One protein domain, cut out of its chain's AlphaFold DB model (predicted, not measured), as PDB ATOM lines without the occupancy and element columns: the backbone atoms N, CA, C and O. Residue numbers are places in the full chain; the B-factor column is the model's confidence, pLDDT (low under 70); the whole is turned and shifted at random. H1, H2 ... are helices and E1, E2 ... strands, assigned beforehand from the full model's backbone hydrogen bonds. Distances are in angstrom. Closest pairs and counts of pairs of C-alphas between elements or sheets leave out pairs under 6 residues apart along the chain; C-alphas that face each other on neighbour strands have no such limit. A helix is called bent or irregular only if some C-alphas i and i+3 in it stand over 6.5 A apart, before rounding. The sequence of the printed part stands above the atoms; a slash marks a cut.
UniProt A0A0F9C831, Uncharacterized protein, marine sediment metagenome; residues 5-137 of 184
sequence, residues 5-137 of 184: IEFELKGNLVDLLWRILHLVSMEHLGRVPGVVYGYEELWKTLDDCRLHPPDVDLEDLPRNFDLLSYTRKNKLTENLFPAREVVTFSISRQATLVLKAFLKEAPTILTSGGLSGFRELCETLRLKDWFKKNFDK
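This is residues 5 to 137 of the 184 residues of an uncharacterized protein of marine sediment metagenome (UniProt A0A0F9C831). A small cluster of crossing helices has H1 in its middle, with H5 and H6 packing on it crosswise and H3 packing across H5; a two-stranded antiparallel ribbon, E1 and E2, covers one side of H1 and H3. Two long links with short H4 between them make one end of the longest axis, and H7 with the last printed residues makes the other. The printed part has 133 residues, with two named strands and seven named helices in the order E1 H1 H2 H3 H4 E2 H5 H6 H7, and the class is mostly helix. It is compact, with a radius of gyration of the C-alphas of 14.6 A, and only just elongated, spanning 43 by 29 by 27 A.

Find C-alpha 5 at (170.538, 140.636, 140.578), where E1, residues 5 to 10, begins its 16.7 A. H1, residues 11 to 23, follows over 18.3 A, then H2, residues 26 to 29, and H3, residues 35 to 47, 17.8 A long. Next come H4, residues 67 to 73, and E2, residues 86 to 92, 19.6 A long. H5, residues 93 to 108, starts at C-alpha 93 (168.698, 137.826, 135.061) and runs 24.9 A; it is irregular, with C-alphas 104 and 107 7.1 A apart. H6, residues 112 to 124, spans 19.7 A, and H7, residues 128 to 135, ends at C-alpha 135 (180.332, 119.749, 139.782).

Start at the hubs, H1 and H3, each touching three helices. Residues 13 to 17 of H1 touch H6 at a steep tilt of 66 degrees, opposite ways; the closest C-alphas, of Leu 13 and Leu 121, are 5.8 A apart. H1 touches H5 about perpendicular, at 79 degrees, closest at C-alphas 20 and 106, 6.1 A. H1 and H3 only just touch, with 3 pairs of C-alphas within 8 A, closest at Trp 18 and Leu 46, 7.0 A. Residues 94 to 99 of H5 touch H3 at 84 degrees, about perpendicular, closest at C-alphas 38 and 95, 3.9 A. H2 and H3 only just touch, with 3 such pairs, and only at the corner, closest at C-alphas 29 and 35, 7.0 A. E1 and E2 are antiparallel neighbours; look at N 7 and O 89, 3.0 A, within hydrogen-bond range. The closest C-alphas of H3 and E2, 45 and 89, are 6.9 A apart. H4 is close to H1 but not clearly touching, with C-alphas 19 and 68 8.0 A apart; H7 is likewise close to H6, with C-alphas 122 and 128 6.3 A apart. Every O i to N i+4 pair is within hydrogen-bond range in H1, H3, H4 and H7, against 9 of 12 in H5 and 6 of 9 in H6; H2 is too short for one.

The two C-alphas farthest apart, of Asp 55 and Lys 137, are 44.6 A apart. The printed part has no cut, and the long links are H3 to H4 and H4 to E2. Mean pLDDT of the printed part is 73.7; 46 residues are under 70, among them residues 52 to 72 and 74 to 80.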
ATOM      1  N   ILE A   5     170.011 141.357 139.432       78.94
ATOM      2  CA  ILE A   5     170.538 140.636 140.578       78.94
ATOM      3  C   ILE A   5     171.810 141.361 140.985       78.94
ATOM      4  O   ILE A   5     172.711 141.543 140.165       78.94
ATOM      5  N   GLU A   6     171.857 141.750 142.253       82.38
ATOM      6  CA  GLU A   6     173.018 142.398 142.845       82.38
ATOM      7  C   GLU A   6     173.891 141.383 143.584       82.38
ATOM      8  O   GLU A   6     173.387 140.503 144.295       82.38
ATOM      9  N   PHE A   7     175.205 141.504 143.417       82.31
ATOM     10  CA  PHE A   7     176.191 140.735 144.165       82.31
ATOM     11  C   PHE A   7     177.452 141.552 144.424       82.31
ATOM     12  O   PHE A   7     177.813 142.446 143.667       82.31
ATOM     13  N   GLU A   8     178.130 141.214 145.512       84.25
ATOM     14  CA  GLU A   8     179.348 141.868 145.973       84.25
ATOM     15  C   GLU A   8     180.522 140.911 145.787       84.25
ATOM     16  O   GLU A   8     180.486 139.795 146.304       84.25
ATOM     17  N   LEU A   9     181.557 141.320 145.055       83.00
ATOM     18  CA  LEU A   9     182.773 140.529 144.857       83.00
ATOM     19  C   LEU A   9     183.988 141.313 145.344       83.00
ATOM     20  O   LEU A   9     184.100 142.513 145.122       83.00
ATOM     21  N   LYS A  10     184.940 140.621 145.967       84.00
ATOM     22  CA  LYS A  10     186.264 141.189 146.251       84.00
ATOM     23  C   LYS A  10     187.051 141.349 144.949       84.00
ATOM     24  O   LYS A  10     186.925 140.499 144.066       84.00
ATOM     25  N   GLY A  11     187.922 142.354 144.858       77.62
ATOM     26  CA  GLY A  11     188.699 142.629 143.640       77.62
ATOM     27  C   GLY A  11     189.468 141.431 143.058       77.62
ATOM     28  O   GLY A  11     189.524 141.282 141.844       77.62
ATOM     29  N   ASN A  12     189.980 140.513 143.885       79.00
ATOM     30  CA  ASN A  12     190.635 139.287 143.401       79.00
ATOM     31  C   ASN A  12     189.671 138.317 142.686       79.00
ATOM     32  O   ASN A  12     190.058 137.646 141.732       79.00
ATOM     33  N   LEU A  13     188.413 138.237 143.129       82.31
ATOM     34  CA  LEU A  13     187.376 137.423 142.487       82.31
ATOM     35  C   LEU A  13     186.839 138.094 141.222       82.31
ATOM     36  O   LEU A  13     186.479 137.400 140.272       82.31
ATOM     37  N   VAL A  14     186.808 139.428 141.200       82.81
ATOM     38  CA  VAL A  14     186.491 140.209 139.997       82.81
ATOM     39  C   VAL A  14     187.550 139.981 138.922       82.81
ATOM     40  O   VAL A  14     187.199 139.696 137.781       82.81
ATOM     41  N   ASP A  15     188.830 140.006 139.298       79.06
ATOM     42  CA  ASP A  15     189.934 139.710 138.383       79.06
ATOM     43  C   ASP A  15     189.842 138.283 137.827       79.06
ATOM     44  O   ASP A  15     189.956 138.064 136.621       79.06
ATOM     45  N   LEU A  16     189.538 137.302 138.682       81.06
ATOM     46  CA  LEU A  16     189.305 135.929 138.236       81.06
ATOM     47  C   LEU A  16     188.131 135.837 137.250       81.06
ATOM     48  O   LEU A  16     188.240 135.161 136.227       81.06
ATOM     49  N   LEU A  17     187.017 136.513 137.534       84.62
ATOM     50  CA  LEU A  17     185.854 136.535 136.649       84.62
ATOM     51  C   LEU A  17     186.187 137.174 135.292       84.62
ATOM     52  O   LEU A  17     185.816 136.628 134.253       84.62
ATOM     53  N   TRP A  18     186.931 138.278 135.293       82.81
ATOM     54  CA  TRP A  18     187.420 138.936 134.083       82.81
ATOM     55  C   TRP A  18     188.296 138.007 133.240       82.81
ATOM     56  O   TRP A  18     188.066 137.848 132.040       82.81
ATOM     57  N   ARG A  19     189.252 137.312 133.871       79.19
ATOM     58  CA  ARG A  19     190.098 136.312 133.203       79.19
ATOM     59  C   ARG A  19     189.260 135.196 132.580       79.19
ATOM     60  O   ARG A  19     189.490 134.848 131.429       79.19
ATOM     61  N   ILE A  20     188.265 134.667 133.295       82.06
ATOM     62  CA  ILE A  20     187.369 133.622 132.770       82.06
ATOM     63  C   ILE A  20     186.621 134.111 131.522       82.06
ATOM     64  O   ILE A  20     186.557 133.383 130.532       82.06
ATOM     65  N   LEU A  21     186.085 135.336 131.535       81.06
ATOM     66  CA  LEU A  21     185.375 135.903 130.380       81.06
ATOM     67  C   LEU A  21     186.282 136.164 129.172       81.06
ATOM     68  O   LEU A  21     185.805 136.095 128.041       81.06
ATOM     69  N   HIS A  22     187.560 136.469 129.404       77.62
ATOM     70  CA  HIS A  22     188.567 136.599 128.348       77.62
ATOM     71  C   HIS A  22     188.988 135.243 127.765       77.62
ATOM     72  O   HIS A  22     189.245 135.146 126.568       77.62
ATOM     73  N   LEU A  23     189.089 134.210 128.605       75.69
ATOM     74  CA  LEU A  23     189.595 132.894 128.211       75.69
ATOM     75  C   LEU A  23     188.530 132.022 127.534       75.69
ATOM     76  O   LEU A  23     188.842 131.237 126.639       75.69
ATOM     77  N   VAL A  24     187.267 132.143 127.938       74.25
ATOM     78  CA  VAL A  24     186.162 131.389 127.339       74.25
ATOM     79  C   VAL A  24     185.677 132.121 126.085       74.25
ATOM     80  O   VAL A  24     185.057 133.178 126.163       74.25
ATOM     81  N   SER A  25     185.907 131.542 124.905       69.94
ATOM     82  CA  SER A  25     185.338 132.086 123.662       69.94
ATOM     83  C   SER A  25     183.804 132.004 123.672       69.94
ATOM     84  O   SER A  25     183.238 130.964 124.022       69.94
ATOM     85  N   MET A  26     183.133 133.068 123.204       70.62
ATOM     86  CA  MET A  26     181.673 133.096 123.016       70.62
ATOM     87  C   MET A  26     181.154 131.972 122.110       70.62
ATOM     88  O   MET A  26     179.992 131.578 122.225       70.62
ATOM     89  N   GLU A  27     181.999 131.419 121.240       67.88
ATOM     90  CA  GLU A  27     181.646 130.293 120.372       67.88
ATOM     91  C   GLU A  27     181.274 129.035 121.174       67.88
ATOM     92  O   GLU A  27     180.358 128.306 120.787       67.88
ATOM     93  N   HIS A  28     181.880 128.834 122.352       67.06
ATOM     94  CA  HIS A  28     181.540 127.731 123.261       67.06
ATOM     95  C   HIS A  28     180.143 127.883 123.884       67.06
ATOM     96  O   HIS A  28     179.568 126.924 124.394       67.06
ATOM     97  N   LEU A  29     179.550 129.076 123.797       69.06
ATOM     98  CA  LEU A  29     178.271 129.417 124.414       69.06
ATOM     99  C   LEU A  29     177.115 129.491 123.416       69.06
ATOM    100  O   LEU A  29     176.004 129.850 123.813       69.06
ATOM    101  N   GLY A  30     177.339 129.126 122.146       58.56
ATOM    102  CA  GLY A  30     176.438 129.339 121.001       58.56
ATOM    103  C   GLY A  30     175.013 128.767 121.099       58.56
ATOM    104  O   GLY A  30     174.238 128.878 120.154       58.56
ATOM    105  N   ARG A  31     174.630 128.163 122.229       68.94
ATOM    106  CA  ARG A  31     173.279 127.652 122.512       68.94
ATOM    107  C   ARG A  31     172.541 128.399 123.624       68.94
ATOM    108  O   ARG A  31     171.397 128.050 123.911       68.94
ATOM    109  N   VAL A  32     173.152 129.397 124.261       75.25
ATOM    110  CA  VAL A  32     172.494 130.191 125.308       75.25
ATOM    111  C   VAL A  32     171.680 131.314 124.648       75.25
ATOM    112  O   VAL A  32     172.247 132.147 123.940       75.25
ATOM    113  N   PRO A  33     170.348 131.377 124.846       73.94
ATOM    114  CA  PRO A  33     169.544 132.482 124.331       73.94
ATOM    115  C   PRO A  33     170.087 133.822 124.837       73.94
ATOM    116  O   PRO A  33     170.448 133.929 126.004       73.94
ATOM    117  N   GLY A  34     170.165 134.841 123.980       75.69
ATOM    118  CA  GLY A  34     170.626 136.174 124.390       75.69
ATOM    119  C   GLY A  34     172.075 136.230 124.892       75.69
ATOM    120  O   GLY A  34     172.399 137.143 125.649       75.69
ATOM    121  N   VAL A  35     172.932 135.274 124.498       79.94
ATOM    122  CA  VAL A  35     174.330 135.211 124.952       79.94
ATOM    123  C   VAL A  35     175.100 136.490 124.655       79.94
ATOM    124  O   VAL A  35     175.793 136.982 125.533       79.94
ATOM    125  N   VAL A  36     174.908 137.065 123.464       81.50
ATOM    126  CA  VAL A  36     175.598 138.288 123.034       81.50
ATOM    127  C   VAL A  36     175.252 139.447 123.965       81.50
ATOM    128  O   VAL A  36     176.143 140.065 124.528       81.50
ATOM    129  N   TYR A  37     173.960 139.674 124.210       82.25
ATOM    130  CA  TYR A  37     173.505 140.753 125.088       82.25
ATOM    131  C   TYR A  37     173.981 140.559 126.534       82.25
ATOM    132  O   TYR A  37     174.486 141.488 127.156       82.25
ATOM    133  N   GLY A  38     173.849 139.343 127.074       81.75
ATOM    134  CA  GLY A  38     174.293 139.063 128.439       81.75
ATOM    135  C   GLY A  38     175.814 139.139 128.593       81.75
ATOM    136  O   GLY A  38     176.289 139.555 129.644       81.75
ATOM    137  N   TYR A  39     176.575 138.779 127.559       83.62
ATOM    138  CA  TYR A  39     178.025 138.944 127.523       83.62
ATOM    139  C   TYR A  39     178.414 140.419 127.504       83.62
ATOM    140  O   TYR A  39     179.218 140.830 128.329       83.62
ATOM    141  N   GLU A  40     177.812 141.225 126.626       83.25
ATOM    142  CA  GLU A  40     178.077 142.667 126.562       83.25
ATOM    143  C   GLU A  40     177.762 143.371 127.883       83.25
ATOM    144  O   GLU A  40     178.532 144.218 128.327       83.25
ATOM    145  N   GLU A  41     176.665 142.993 128.541       85.00
ATOM    146  CA  GLU A  41     176.309 143.519 129.857       85.00
ATOM    147  C   GLU A  41     177.347 143.139 130.924       85.00
ATOM    148  O   GLU A  41     177.803 144.008 131.668       85.00
ATOM    149  N   LEU A  42     177.761 141.867 130.981       83.31
ATOM    150  CA  LEU A  42     178.802 141.404 131.909       83.31
ATOM    151  C   LEU A  42     180.121 142.139 131.679       83.31
ATOM    152  O   LEU A  42     180.734 142.610 132.635       83.31
ATOM    153  N   TRP A  43     180.528 142.264 130.417       82.44
ATOM    154  CA  TRP A  43     181.750 142.958 130.031       82.44
ATOM    155  C   TRP A  43     181.733 144.412 130.425       82.44
ATOM    156  O   TRP A  43     182.666 144.865 131.076       82.44
ATOM    157  N   LYS A  44     180.659 145.122 130.083       83.00
ATOM    158  CA  LYS A  44     180.517 146.526 130.438       83.00
ATOM    159  C   LYS A  44     180.566 146.721 131.952       83.00
ATOM    160  O   LYS A  44     181.298 147.571 132.429       83.00
ATOM    161  N   THR A  45     179.839 145.893 132.702       81.62
ATOM    162  CA  THR A  45     179.794 146.016 134.167       81.62
ATOM    163  C   THR A  45     181.171 145.780 134.796       81.62
ATOM    164  O   THR A  45     181.523 146.433 135.771       81.62
ATOM    165  N   LEU A  46     181.964 144.852 134.254       80.00
ATOM    166  CA  LEU A  46     183.322 144.609 134.739       80.00
ATOM    167  C   LEU A  46     184.307 145.694 134.301       80.00
ATOM    168  O   LEU A  46     185.171 146.062 135.089       80.00
ATOM    169  N   ASP A  47     184.164 146.215 133.085       77.75
ATOM    170  CA  ASP A  47     184.999 147.298 132.566       77.75
ATOM    171  C   ASP A  47     184.786 148.598 133.359       77.75
ATOM    172  O   ASP A  47     185.757 149.230 133.762       77.75
ATOM    173  N   ASP A  48     183.532 148.912 133.709       76.88
ATOM    174  CA  ASP A  48     183.156 150.057 134.553       76.88
ATOM    175  C   ASP A  48     183.775 149.982 135.968       76.88
ATOM    176  O   ASP A  48     183.920 150.998 136.647       76.88
ATOM    177  N   CYS A  49     184.136 148.782 136.433       72.38
ATOM    178  CA  CYS A  49     184.713 148.550 137.761       72.38
ATOM    179  C   CYS A  49     186.245 148.432 137.754       72.38
ATOM    180  O   CYS A  49     186.851 148.168 138.800       72.38
ATOM    181  N   ARG A  50     186.876 148.547 136.584       73.88
ATOM    182  CA  ARG A  50     188.303 148.295 136.396       73.88
ATOM    183  C   ARG A  50     189.141 149.488 136.856       73.88
ATOM    184  O   ARG A  50     188.822 150.643 136.595       73.88
ATOM    185  N   LEU A  51     190.271 149.204 137.497       70.50
ATOM    186  CA  LEU A  51     191.331 150.186 137.692       70.50
ATOM    187  C   LEU A  51     192.059 150.385 136.367       70.50
ATOM    188  O   LEU A  51     192.668 149.458 135.829       70.50
ATOM    189  N   HIS A  52     192.020 151.607 135.852       64.62
ATOM    190  CA  HIS A  52     192.804 151.972 134.683       64.62
ATOM    191  C   HIS A  52     194.283 152.076 135.084       64.62
ATOM    192  O   HIS A  52     194.610 152.842 135.997       64.62
ATOM    193  N   PRO A  53     195.197 151.319 134.443       60.81
ATOM    194  CA  PRO A  53     196.620 151.562 134.605       60.81
ATOM    195  C   PRO A  53     196.906 153.003 134.161       60.81
ATOM    196  O   PRO A  53     196.446 153.389 133.087       60.81
ATOM    197  N   PRO A  54     197.671 153.793 134.932       57.88
ATOM    198  CA  PRO A  54     197.906 155.206 134.627       57.88
ATOM    199  C   PRO A  54     198.606 155.444 133.276       57.88
ATOM    200  O   PRO A  54     198.540 156.551 132.753       57.88
ATOM    201  N   ASP A  55     199.233 154.408 132.706       57.56
ATOM    202  CA  ASP A  55     200.053 154.483 131.491       57.56
ATOM    203  C   ASP A  55     199.439 153.759 130.276       57.56
ATOM    204  O   ASP A  55     200.106 153.590 129.253       57.56
ATOM    205  N   VAL A  56     198.194 153.279 130.373       60.25
ATOM    206  CA  VAL A  56     197.522 152.563 129.279       60.25
ATOM    207  C   VAL A  56     196.203 153.248 128.969       60.25
ATOM    208  O   VAL A  56     195.240 153.121 129.725       60.25
ATOM    209  N   ASP A  57     196.159 153.935 127.828       59.78
ATOM    210  CA  ASP A  57     194.928 154.526 127.310       59.78
ATOM    211  C   ASP A  57     194.022 153.411 126.772       59.78
ATOM    212  O   ASP A  57     194.153 152.924 125.647       59.78
ATOM    213  N   LEU A  58     193.161 152.906 127.655       57.84
ATOM    214  CA  LEU A  58     192.294 151.758 127.391       57.84
ATOM    215  C   LEU A  58     191.148 152.095 126.432       57.84
ATOM    216  O   LEU A  58     190.586 151.173 125.843       57.84
ATOM    217  N   GLU A  59     190.824 153.379 126.255       57.97
ATOM    218  CA  GLU A  59     189.791 153.842 125.318       57.97
ATOM    219  C   GLU A  59     190.190 153.626 123.848       57.97
ATOM    220  O   GLU A  59     189.323 153.403 123.002       57.97
ATOM    221  N   ASP A  60     191.495 153.597 123.559       58.53
ATOM    222  CA  ASP A  60     192.041 153.367 122.215       58.53
ATOM    223  C   ASP A  60     192.328 151.887 121.920       58.53
ATOM    224  O   ASP A  60     192.685 151.515 120.794       58.53
ATOM    225  N   LEU A  61     192.178 151.008 122.914       60.25
ATOM    226  CA  LEU A  61     192.446 149.592 122.730       60.25
ATOM    227  C   LEU A  61     191.246 148.898 122.067       60.25
ATOM    228  O   LEU A  61     190.101 149.064 122.494       60.25
ATOM    229  N   PRO A  62     191.474 148.086 121.015       58.31
ATOM    230  CA  PRO A  62     190.392 147.356 120.376       58.31
ATOM    231  C   PRO A  62     189.676 146.475 121.404       58.31
ATOM    232  O   PRO A  62     190.295 145.923 122.304       58.31
ATOM    233  N   ARG A  63     188.364 146.284 121.245       55.72
ATOM    234  CA  ARG A  63     187.524 145.547 122.211       55.72
ATOM    235  C   ARG A  63     187.986 144.098 122.472       55.72
ATOM    236  O   ARG A  63     187.672 143.529 123.506       55.72
ATOM    237  N   ASN A  64     188.772 143.532 121.552       58.97
ATOM    238  CA  ASN A  64     189.392 142.206 121.659       58.97
ATOM    239  C   ASN A  64     190.891 142.272 121.996       58.97
ATOM    240  O   ASN A  64     191.627 141.320 121.740       58.97
ATOM    241  N   PHE A  65     191.377 143.414 122.475       66.38
ATOM    242  CA  PHE A  65     192.766 143.566 122.858       66.38
ATOM    243  C   PHE A  65     193.075 142.603 123.995       66.38
ATOM    244  O   PHE A  65     192.404 142.599 125.031       66.38
ATOM    245  N   ASP A  66     194.099 141.783 123.790       67.94
ATOM    246  CA  ASP A  66     194.567 140.851 124.802       67.94
ATOM    247  C   ASP A  66     195.359 141.611 125.870       67.94
ATOM    248  O   ASP A  66     196.594 141.650 125.890       67.94
ATOM    249  N   LEU A  67     194.602 142.276 126.742       68.38
ATOM    250  CA  LEU A  67     195.135 143.094 127.814       68.38
ATOM    251  C   LEU A  67     195.954 142.254 128.792       68.38
ATOM    252  O   LEU A  67     196.954 142.745 129.297       68.38
ATOM    253  N   LEU A  68     195.580 140.991 129.015       67.12
ATOM    254  CA  LEU A  68     196.318 140.071 129.882       67.12
ATOM    255  C   LEU A  68     197.707 139.765 129.314       67.12
ATOM    256  O   LEU A  68     198.705 139.818 130.036       67.12
ATOM    257  N   SER A  69     197.804 139.492 128.012       69.25
ATOM    258  CA  SER A  69     199.105 139.321 127.361       69.25
ATOM    259  C   SER A  69     199.909 140.617 127.344       69.25
ATOM    260  O   SER A  69     201.125 140.585 127.540       69.25
ATOM    261  N   TYR A  70     199.258 141.767 127.149       69.69
ATOM    262  CA  TYR A  70     199.925 143.066 127.170       69.69
ATOM    263  C   TYR A  70     200.475 143.423 128.556       69.69
ATOM    264  O   TYR A  70     201.638 143.814 128.657       69.69
ATOM    265  N   THR A  71     199.697 143.266 129.629       68.75
ATOM    266  CA  THR A  71     200.150 143.564 130.997       68.75
ATOM    267  C   THR A  71     201.296 142.649 131.403       68.75
ATOM    268  O   THR A  71     202.321 143.142 131.874       68.75
ATOM    269  N   ARG A  72     201.197 141.346 131.106       69.12
ATOM    270  CA  ARG A  72     202.277 140.377 131.336       69.12
ATOM    271  C   ARG A  72     203.548 140.747 130.574       69.12
ATOM    272  O   ARG A  72     204.633 140.774 131.153       69.12
ATOM    273  N   LYS A  73     203.423 141.066 129.281       70.00
ATOM    274  CA  LYS A  73     204.556 141.436 128.418       70.00
ATOM    275  C   LYS A  73     205.254 142.709 128.894       70.00
ATOM    276  O   LYS A  73     206.476 142.795 128.809       70.00
ATOM    277  N   ASN A  74     204.493 143.673 129.407       64.88
ATOM    278  CA  ASN A  74     205.011 144.961 129.863       64.88
ATOM    279  C   ASN A  74     205.293 145.013 131.374       64.88
ATOM    280  O   ASN A  74     205.618 146.079 131.886       64.88
ATOM    281  N   LYS A  75     205.202 143.878 132.089       62.78
ATOM    282  CA  LYS A  75     205.385 143.785 133.552       62.78
ATOM    283  C   LYS A  75     204.518 144.781 134.334       62.78
ATOM    284  O   LYS A  75     204.910 145.248 135.404       62.78
ATOM    285  N   LEU A  76     203.352 145.115 133.790       64.75
ATOM    286  CA  LEU A  76     202.371 145.953 134.464       64.75
ATOM    287  C   LEU A  76     201.676 145.130 135.546       64.75
ATOM    288  O   LEU A  76     201.589 143.904 135.454       64.75
ATOM    289  N   THR A  77     201.176 145.803 136.578       61.03
ATOM    290  CA  THR A  77     200.392 145.144 137.620       61.03
ATOM    291  C   THR A  77     199.208 144.405 136.997       61.03
ATOM    292  O   THR A  77     198.362 145.009 136.346       61.03
ATOM    293  N   GLU A  78     199.142 143.089 137.223       60.69
ATOM    294  CA  GLU A  78     198.013 142.258 136.782       60.69
ATOM    295  C   GLU A  78     196.736 142.508 137.597       60.69
ATOM    296  O   GLU A  78     195.668 142.056 137.205       60.69
ATOM    297  N   ASN A  79     196.829 143.227 138.722       61.78
ATOM    298  CA  ASN A  79     195.668 143.611 139.519       61.78
ATOM    299  C   ASN A  79     194.925 144.753 138.820       61.78
ATOM    300  O   ASN A  79     195.091 145.924 139.161       61.78
ATOM    301  N   LEU A  80     194.090 144.387 137.851       68.62
ATOM    302  CA  LEU A  80     193.180 145.294 137.155       68.62
ATOM    303  C   LEU A  80     192.027 145.763 138.057       68.62
ATOM    304  O   LEU A  80     191.254 146.626 137.664       68.62
ATOM    305  N   PHE A  81     191.911 145.213 139.267       70.81
ATOM    306  CA  PHE A  81     190.861 145.525 140.231       70.81
ATOM    307  C   PHE A  81     191.453 145.759 141.630       70.81
ATOM    308  O   PHE A  81     192.470 145.148 141.985       70.81
ATOM    309  N   PRO A  82     190.828 146.608 142.466       66.75
ATOM    310  CA  PRO A  82     191.334 146.900 143.799       66.75
ATOM    311  C   PRO A  82     191.128 145.686 144.713       66.75
ATOM    312  O   PRO A  82     190.027 145.408 145.179       66.75
ATOM    313  N   ALA A  83     192.201 144.947 145.007       63.91
ATOM    314  CA  ALA A  83     192.136 143.674 145.739       63.91
ATOM    315  C   ALA A  83     191.511 143.762 147.150       63.91
ATOM    316  O   ALA A  83     191.070 142.748 147.689       63.91
ATOM    317  N   ARG A  84     191.493 144.955 147.763       60.62
ATOM    318  CA  ARG A  84     190.944 145.198 149.110       60.62
ATOM    319  C   ARG A  84     189.539 145.791 149.110       60.62
ATOM    320  O   ARG A  84     188.973 145.966 150.185       60.62
ATOM    321  N   GLU A  85     188.990 146.093 147.941       70.25
ATOM    322  CA  GLU A  85     187.673 146.700 147.825       70.25
ATOM    323  C   GLU A  85     186.643 145.661 147.393       70.25
ATOM    324  O   GLU A  85     186.917 144.726 146.630       70.25
ATOM    325  N   VAL A  86     185.452 145.816 147.959       78.56
ATOM    326  CA  VAL A  86     184.269 145.074 147.555       78.56
ATOM    327  C   VAL A  86     183.618 145.866 146.436       78.56
ATOM    328  O   VAL A  86     183.270 147.030 146.614       78.56
ATOM    329  N   VAL A  87     183.468 145.226 145.286       78.56
ATOM    330  CA  VAL A  87     182.823 145.788 144.108       78.56
ATOM    331  C   VAL A  87     181.400 145.244 144.041       78.56
ATOM    332  O   VAL A  87     181.188 144.027 144.062       78.56
ATOM    333  N   THR A  88     180.422 146.145 143.980       80.69
ATOM    334  CA  THR A  88     179.006 145.796 143.838       80.69
ATOM    335  C   THR A  88     178.629 145.764 142.363       80.69
ATOM    336  O   THR A  88     178.740 146.762 141.657       80.69
ATOM    337  N   PHE A  89     178.136 144.619 141.909       77.38
ATOM    338  CA  PHE A  89     177.650 144.398 140.554       77.38
ATOM    339  C   PHE A  89     176.134 144.327 140.562       77.38
ATOM    340  O   PHE A  89     175.554 143.694 141.441       77.38
ATOM    341  N   SER A  90     175.506 144.896 139.539       83.12
ATOM    342  CA  SER A  90     174.086 144.717 139.248       83.12
ATOM    343  C   SER A  90     173.952 144.260 137.804       83.12
ATOM    344  O   SER A  90     174.183 145.048 136.893       83.12
ATOM    345  N   ILE A  91     173.557 143.005 137.590       84.06
ATOM    346  CA  ILE A  91     173.378 142.451 136.242       84.06
ATOM    347  C   ILE A  91     171.978 141.885 136.066       84.06
ATOM    348  O   ILE A  91     171.346 141.415 137.012       84.06
ATOM    349  N   SER A  92     171.484 141.869 134.839       85.38
ATOM    350  CA  SER A  92     170.191 141.302 134.513       85.38
ATOM    351  C   SER A  92     170.144 139.795 134.784       85.38
ATOM    352  O   SER A  92     171.141 139.059 134.772       85.38
ATOM    353  N   ARG A  93     168.930 139.274 134.970       82.12
ATOM    354  CA  ARG A  93     168.698 137.826 135.061       82.12
ATOM    355  C   ARG A  93     169.201 137.080 133.817       82.12
ATOM    356  O   ARG A  93     169.602 135.923 133.933       82.12
ATOM    357  N   GLN A  94     169.193 137.735 132.655       81.38
ATOM    358  CA  GLN A  94     169.713 137.168 131.415       81.38
ATOM    359  C   GLN A  94     171.240 137.060 131.452       81.38
ATOM    360  O   GLN A  94     171.774 135.977 131.211       81.38
ATOM    361  N   ALA A  95     171.932 138.128 131.851       82.62
ATOM    362  CA  ALA A  95     173.376 138.119 132.074       82.62
ATOM    363  C   ALA A  95     173.792 137.058 133.104       82.62
ATOM    364  O   ALA A  95     174.797 136.380 132.928       82.62
ATOM    365  N   THR A  96     172.965 136.795 134.119       83.06
ATOM    366  CA  THR A  96     173.216 135.711 135.086       83.06
ATOM    367  C   THR A  96     173.184 134.313 134.446       83.06
ATOM    368  O   THR A  96     173.933 133.423 134.854       83.06
ATOM    369  N   LEU A  97     172.313 134.073 133.458       82.75
ATOM    370  CA  LEU A  97     172.287 132.798 132.724       82.75
ATOM    371  C   LEU A  97     173.544 132.627 131.870       82.75
ATOM    372  O   LEU A  97     174.110 131.535 131.836       82.75
ATOM    373  N   VAL A  98     173.986 133.711 131.234       84.62
ATOM    374  CA  VAL A  98     175.226 133.746 130.453       84.62
ATOM    375  C   VAL A  98     176.431 133.505 131.361       84.62
ATOM    376  O   VAL A  98     177.223 132.611 131.085       84.62
ATOM    377  N   LEU A  99     176.504 134.187 132.506       85.50
ATOM    378  CA  LEU A  99     177.547 134.006 133.517       85.50
ATOM    379  C   LEU A  99     177.668 132.545 133.966       85.50
ATOM    380  O   LEU A  99     178.762 131.997 134.007       85.50
ATOM    381  N   LYS A 100     176.547 131.873 134.250       84.19
ATOM    382  CA  LYS A 100     176.551 130.441 134.599       84.19
ATOM    383  C   LYS A 100     177.111 129.564 133.485       84.19
ATOM    384  O   LYS A 100     177.757 128.565 133.776       84.19
ATOM    385  N   ALA A 101     176.836 129.902 132.231       82.56
ATOM    386  CA  ALA A 101     177.357 129.154 131.101       82.56
ATOM    387  C   ALA A 101     178.878 129.349 130.958       82.56
ATOM    388  O   ALA A 101     179.584 128.361 130.802       82.56
ATOM    389  N   PHE A 102     179.391 130.567 131.155       82.25
ATOM    390  CA  PHE A 102     180.834 130.837 131.247       82.25
ATOM    391  C   PHE A 102     181.508 130.068 132.386       82.25
ATOM    392  O   PHE A 102     182.506 129.382 132.182       82.25
ATOM    393  N   LEU A 103     180.935 130.136 133.591       83.75
ATOM    394  CA  LEU A 103     181.465 129.432 134.760       83.75
ATOM    395  C   LEU A 103     181.442 127.912 134.578       83.75
ATOM    396  O   LEU A 103     182.222 127.217 135.215       83.75
ATOM    397  N   LYS A 104     180.569 127.376 133.721       82.50
ATOM    398  CA  LYS A 104     180.543 125.943 133.428       82.50
ATOM    399  C   LYS A 104     181.801 125.477 132.686       82.50
ATOM    400  O   LYS A 104     182.289 124.391 132.976       82.50
ATOM    401  N   GLU A 105     182.315 126.308 131.784       79.88
ATOM    402  CA  GLU A 105     183.504 126.029 130.967       79.88
ATOM    403  C   GLU A 105     184.811 126.444 131.669       79.88
ATOM    404  O   GLU A 105     185.901 126.026 131.286       79.88
ATOM    405  N   ALA A 106     184.733 127.251 132.730       79.69
ATOM    406  CA  ALA A 106     185.912 127.757 133.428       79.69
ATOM    407  C   ALA A 106     186.849 126.654 133.976       79.69
ATOM    408  O   ALA A 106     188.059 126.783 133.792       79.69
ATOM    409  N   PRO A 107     186.372 125.552 134.592       76.62
ATOM    410  CA  PRO A 107     187.268 124.540 135.156       76.62
ATOM    411  C   PRO A 107     188.123 123.793 134.135       76.62
ATOM    412  O   PRO A 107     189.168 123.279 134.504       76.62
ATOM    413  N   THR A 108     187.698 123.728 132.870       71.81
ATOM    414  CA  THR A 108     188.492 123.109 131.797       71.81
ATOM    415  C   THR A 108     189.606 124.015 131.274       71.81
ATOM    416  O   THR A 108     190.432 123.565 130.490       71.81
ATOM    417  N   ILE A 109     189.611 125.291 131.668       70.81
ATOM    418  CA  ILE A 109     190.509 126.320 131.125       70.81
ATOM    419  C   ILE A 109     191.379 126.942 132.231       70.81
ATOM    420  O   ILE A 109     192.460 127.464 131.964       70.81
ATOM    421  N   LEU A 110     190.928 126.892 133.487       70.94
ATOM    422  CA  LEU A 110     191.692 127.352 134.643       70.94
ATOM    423  C   LEU A 110     192.739 126.307 135.055       70.94
ATOM    424  O   LEU A 110     192.407 125.151 135.297       70.94
ATOM    425  N   THR A 111     193.988 126.741 135.221       67.38
ATOM    426  CA  THR A 111     195.050 125.933 135.840       67.38
ATOM    427  C   THR A 111     194.797 125.742 137.343       67.38
ATOM    428  O   THR A 111     193.973 126.441 137.944       67.38
ATOM    429  N   SER A 112     195.518 124.812 137.980       58.19
ATOM    430  CA  SER A 112     195.350 124.413 139.392       58.19
ATOM    431  C   SER A 112     195.235 125.587 140.383       58.19
ATOM    432  O   SER A 112     194.386 125.565 141.277       58.19
ATOM    433  N   GLY A 113     196.003 126.663 140.179       55.94
ATOM    434  CA  GLY A 113     195.924 127.888 140.986       55.94
ATOM    435  C   GLY A 113     194.583 128.634 140.882       55.94
ATOM    436  O   GLY A 113     194.084 129.146 141.885       55.94
ATOM    437  N   GLY A 114     193.950 128.650 139.704       64.69
ATOM    438  CA  GLY A 114     192.671 129.327 139.452       64.69
ATOM    439  C   GLY A 114     191.447 128.592 140.010       64.69
ATOM    440  O   GLY A 114     190.442 129.224 140.342       64.69
ATOM    441  N   LEU A 115     191.535 127.271 140.188       68.69
ATOM    442  CA  LEU A 115     190.441 126.454 140.731       68.69
ATOM    443  C   LEU A 115     190.139 126.770 142.206       68.69
ATOM    444  O   LEU A 115     188.981 126.704 142.627       68.69
ATOM    445  N   SER A 116     191.156 127.167 142.979       70.06
ATOM    446  CA  SER A 116     190.993 127.562 144.385       70.06
ATOM    447  C   SER A 116     190.081 128.792 144.540       70.06
ATOM    448  O   SER A 116     189.144 128.772 145.340       70.06
ATOM    449  N   GLY A 117     190.276 129.816 143.701       75.75
ATOM    450  CA  GLY A 117     189.441 131.020 143.656       75.75
ATOM    451  C   GLY A 117     188.089 130.807 142.966       75.75
ATOM    452  O   GLY A 117     187.116 131.485 143.289       75.75
ATOM    453  N   PHE A 118     187.983 129.831 142.058       81.38
ATOM    454  CA  PHE A 118     186.740 129.530 141.341       81.38
ATOM    455  C   PHE A 118     185.615 129.065 142.278       81.38
ATOM    456  O   PHE A 118     184.452 129.451 142.115       81.38
ATOM    457  N   ARG A 119     185.958 128.273 143.302       79.56
ATOM    458  CA  ARG A 119     185.004 127.844 144.331       79.56
ATOM    459  C   ARG A 119     184.497 129.031 145.154       79.56
ATOM    460  O   ARG A 119     183.287 129.155 145.330       79.56
ATOM    461  N   GLU A 120     185.395 129.916 145.596       81.94
ATOM    462  CA  GLU A 120     185.035 131.142 146.332       81.94
ATOM    463  C   GLU A 120     184.164 132.073 145.468       81.94
ATOM    464  O   GLU A 120     183.154 132.595 145.944       81.94
ATOM    465  N   LEU A 121     184.477 132.213 144.174       83.81
ATOM    466  CA  LEU A 121     183.682 132.984 143.214       83.81
ATOM    467  C   LEU A 121     182.247 132.446 143.112       83.81
ATOM    468  O   LEU A 121     181.285 133.201 143.254       83.81
ATOM    469  N   CYS A 122     182.079 131.134 142.922       82.25
ATOM    470  CA  CYS A 122     180.755 130.514 142.828       82.25
ATOM    471  C   CYS A 122     179.952 130.629 144.136       82.25
ATOM    472  O   CYS A 122     178.730 130.800 144.101       82.25
ATOM    473  N   GLU A 123     180.613 130.545 145.292       79.62
ATOM    474  CA  GLU A 123     179.975 130.749 146.596       79.62
ATOM    475  C   GLU A 123     179.505 132.201 146.771       79.62
ATOM    476  O   GLU A 123     178.361 132.426 147.173       79.62
ATOM    477  N   THR A 124     180.333 133.173 146.382       79.75
ATOM    478  CA  THR A 124     180.040 134.609 146.516       79.75
ATOM    479  C   THR A 124     178.926 135.067 145.570       79.75
ATOM    480  O   THR A 124     178.040 135.824 145.962       79.75
ATOM    481  N   LEU A 125     178.861 134.495 144.364       79.75
ATOM    482  CA  LEU A 125     177.757 134.692 143.413       79.75
ATOM    483  C   LEU A 125     176.441 134.008 143.838       79.75
ATOM    484  O   LEU A 125     175.474 133.984 143.073       79.75
ATOM    485  N   ARG A 126     176.383 133.419 145.043       77.56
ATOM    486  CA  ARG A 126     175.240 132.647 145.564       77.56
ATOM    487  C   ARG A 126     174.852 131.483 144.643       77.56
ATOM    488  O   ARG A 126     173.692 131.079 144.575       77.56
ATOM    489  N   LEU A 127     175.831 130.907 143.945       74.81
ATOM    490  CA  LEU A 127     175.648 129.795 143.011       74.81
ATOM    491  C   LEU A 127     175.941 128.433 143.646       74.81
ATOM    492  O   LEU A 127     176.096 127.456 142.926       74.81
ATOM    493  N   LYS A 128     175.977 128.330 144.977       68.81
ATOM    494  CA  LYS A 128     176.355 127.106 145.705       68.81
ATOM    495  C   LYS A 128     175.548 125.866 145.296       68.81
ATOM    496  O   LYS A 128     176.131 124.812 145.053       68.81
ATOM    497  N   ASP A 129     174.228 125.989 145.167       71.94
ATOM    498  CA  ASP A 129     173.365 124.863 144.771       71.94
ATOM    499  C   ASP A 129     173.517 124.509 143.287       71.94
ATOM    500  O   ASP A 129     173.449 123.341 142.902       71.94
ATOM    501  N   TRP A 130     173.780 125.513 142.443       79.44
ATOM    502  CA  TRP A 130     174.120 125.298 141.038       79.44
ATOM    503  C   TRP A 130     175.483 124.610 140.901       79.44
ATOM    504  O   TRP A 130     175.603 123.671 140.118       79.44
ATOM    505  N   PHE A 131     176.476 125.021 141.691       72.75
ATOM    506  CA  PHE A 131     177.818 124.451 141.689       72.75
ATOM    507  C   PHE A 131     177.772 122.971 142.059       72.75
ATOM    508  O   PHE A 131     178.217 122.139 141.280       72.75
ATOM    509  N   LYS A 132     177.124 122.619 143.180       73.31
ATOM    510  CA  LYS A 132     176.928 121.214 143.577       73.31
ATOM    511  C   LYS A 132     176.253 120.402 142.475       73.31
ATOM    512  O   LYS A 132     176.730 119.344 142.104       73.31
ATOM    513  N   LYS A 133     175.189 120.929 141.864       76.38
ATOM    514  CA  LYS A 133     174.456 120.218 140.806       76.38
ATOM    515  C   LYS A 133     175.285 119.949 139.542       76.38
ATOM    516  O   LYS A 133     175.008 118.974 138.848       76.38
ATOM    517  N   ASN A 134     176.244 120.813 139.211       73.31
ATOM    518  CA  ASN A 134     177.037 120.697 137.982       73.31
ATOM    519  C   ASN A 134     178.429 120.082 138.208       73.31
ATOM    520  O   ASN A 134     178.980 119.522 137.266       73.31
ATOM    521  N   PHE A 135     178.959 120.139 139.434       69.94
ATOM    522  CA  PHE A 135     180.332 119.749 139.782       69.94
ATOM    523  C   PHE A 135     180.422 118.801 140.996       69.94
ATOM    524  O   PHE A 135     181.485 118.679 141.592       69.94
ATOM    525  N   ASP A 136     179.338 118.113 141.388       54.97
ATOM    526  CA  ASP A 136     179.354 117.135 142.504       54.97
ATOM    527  C   ASP A 136     180.261 115.919 142.254       54.97
ATOM    528  O   ASP A 136     180.535 115.133 143.160       54.97
ATOM    529  N   LYS A 137     180.720 115.735 141.016       56.44
ATOM    530  CA  LYS A 137     181.812 114.815 140.709       56.44
ATOM    531  C   LYS A 137     183.110 115.616 140.778       56.44
ATOM    532  O   LYS A 137     183.136 116.693 140.183       56.44
TER     533      LYS A 137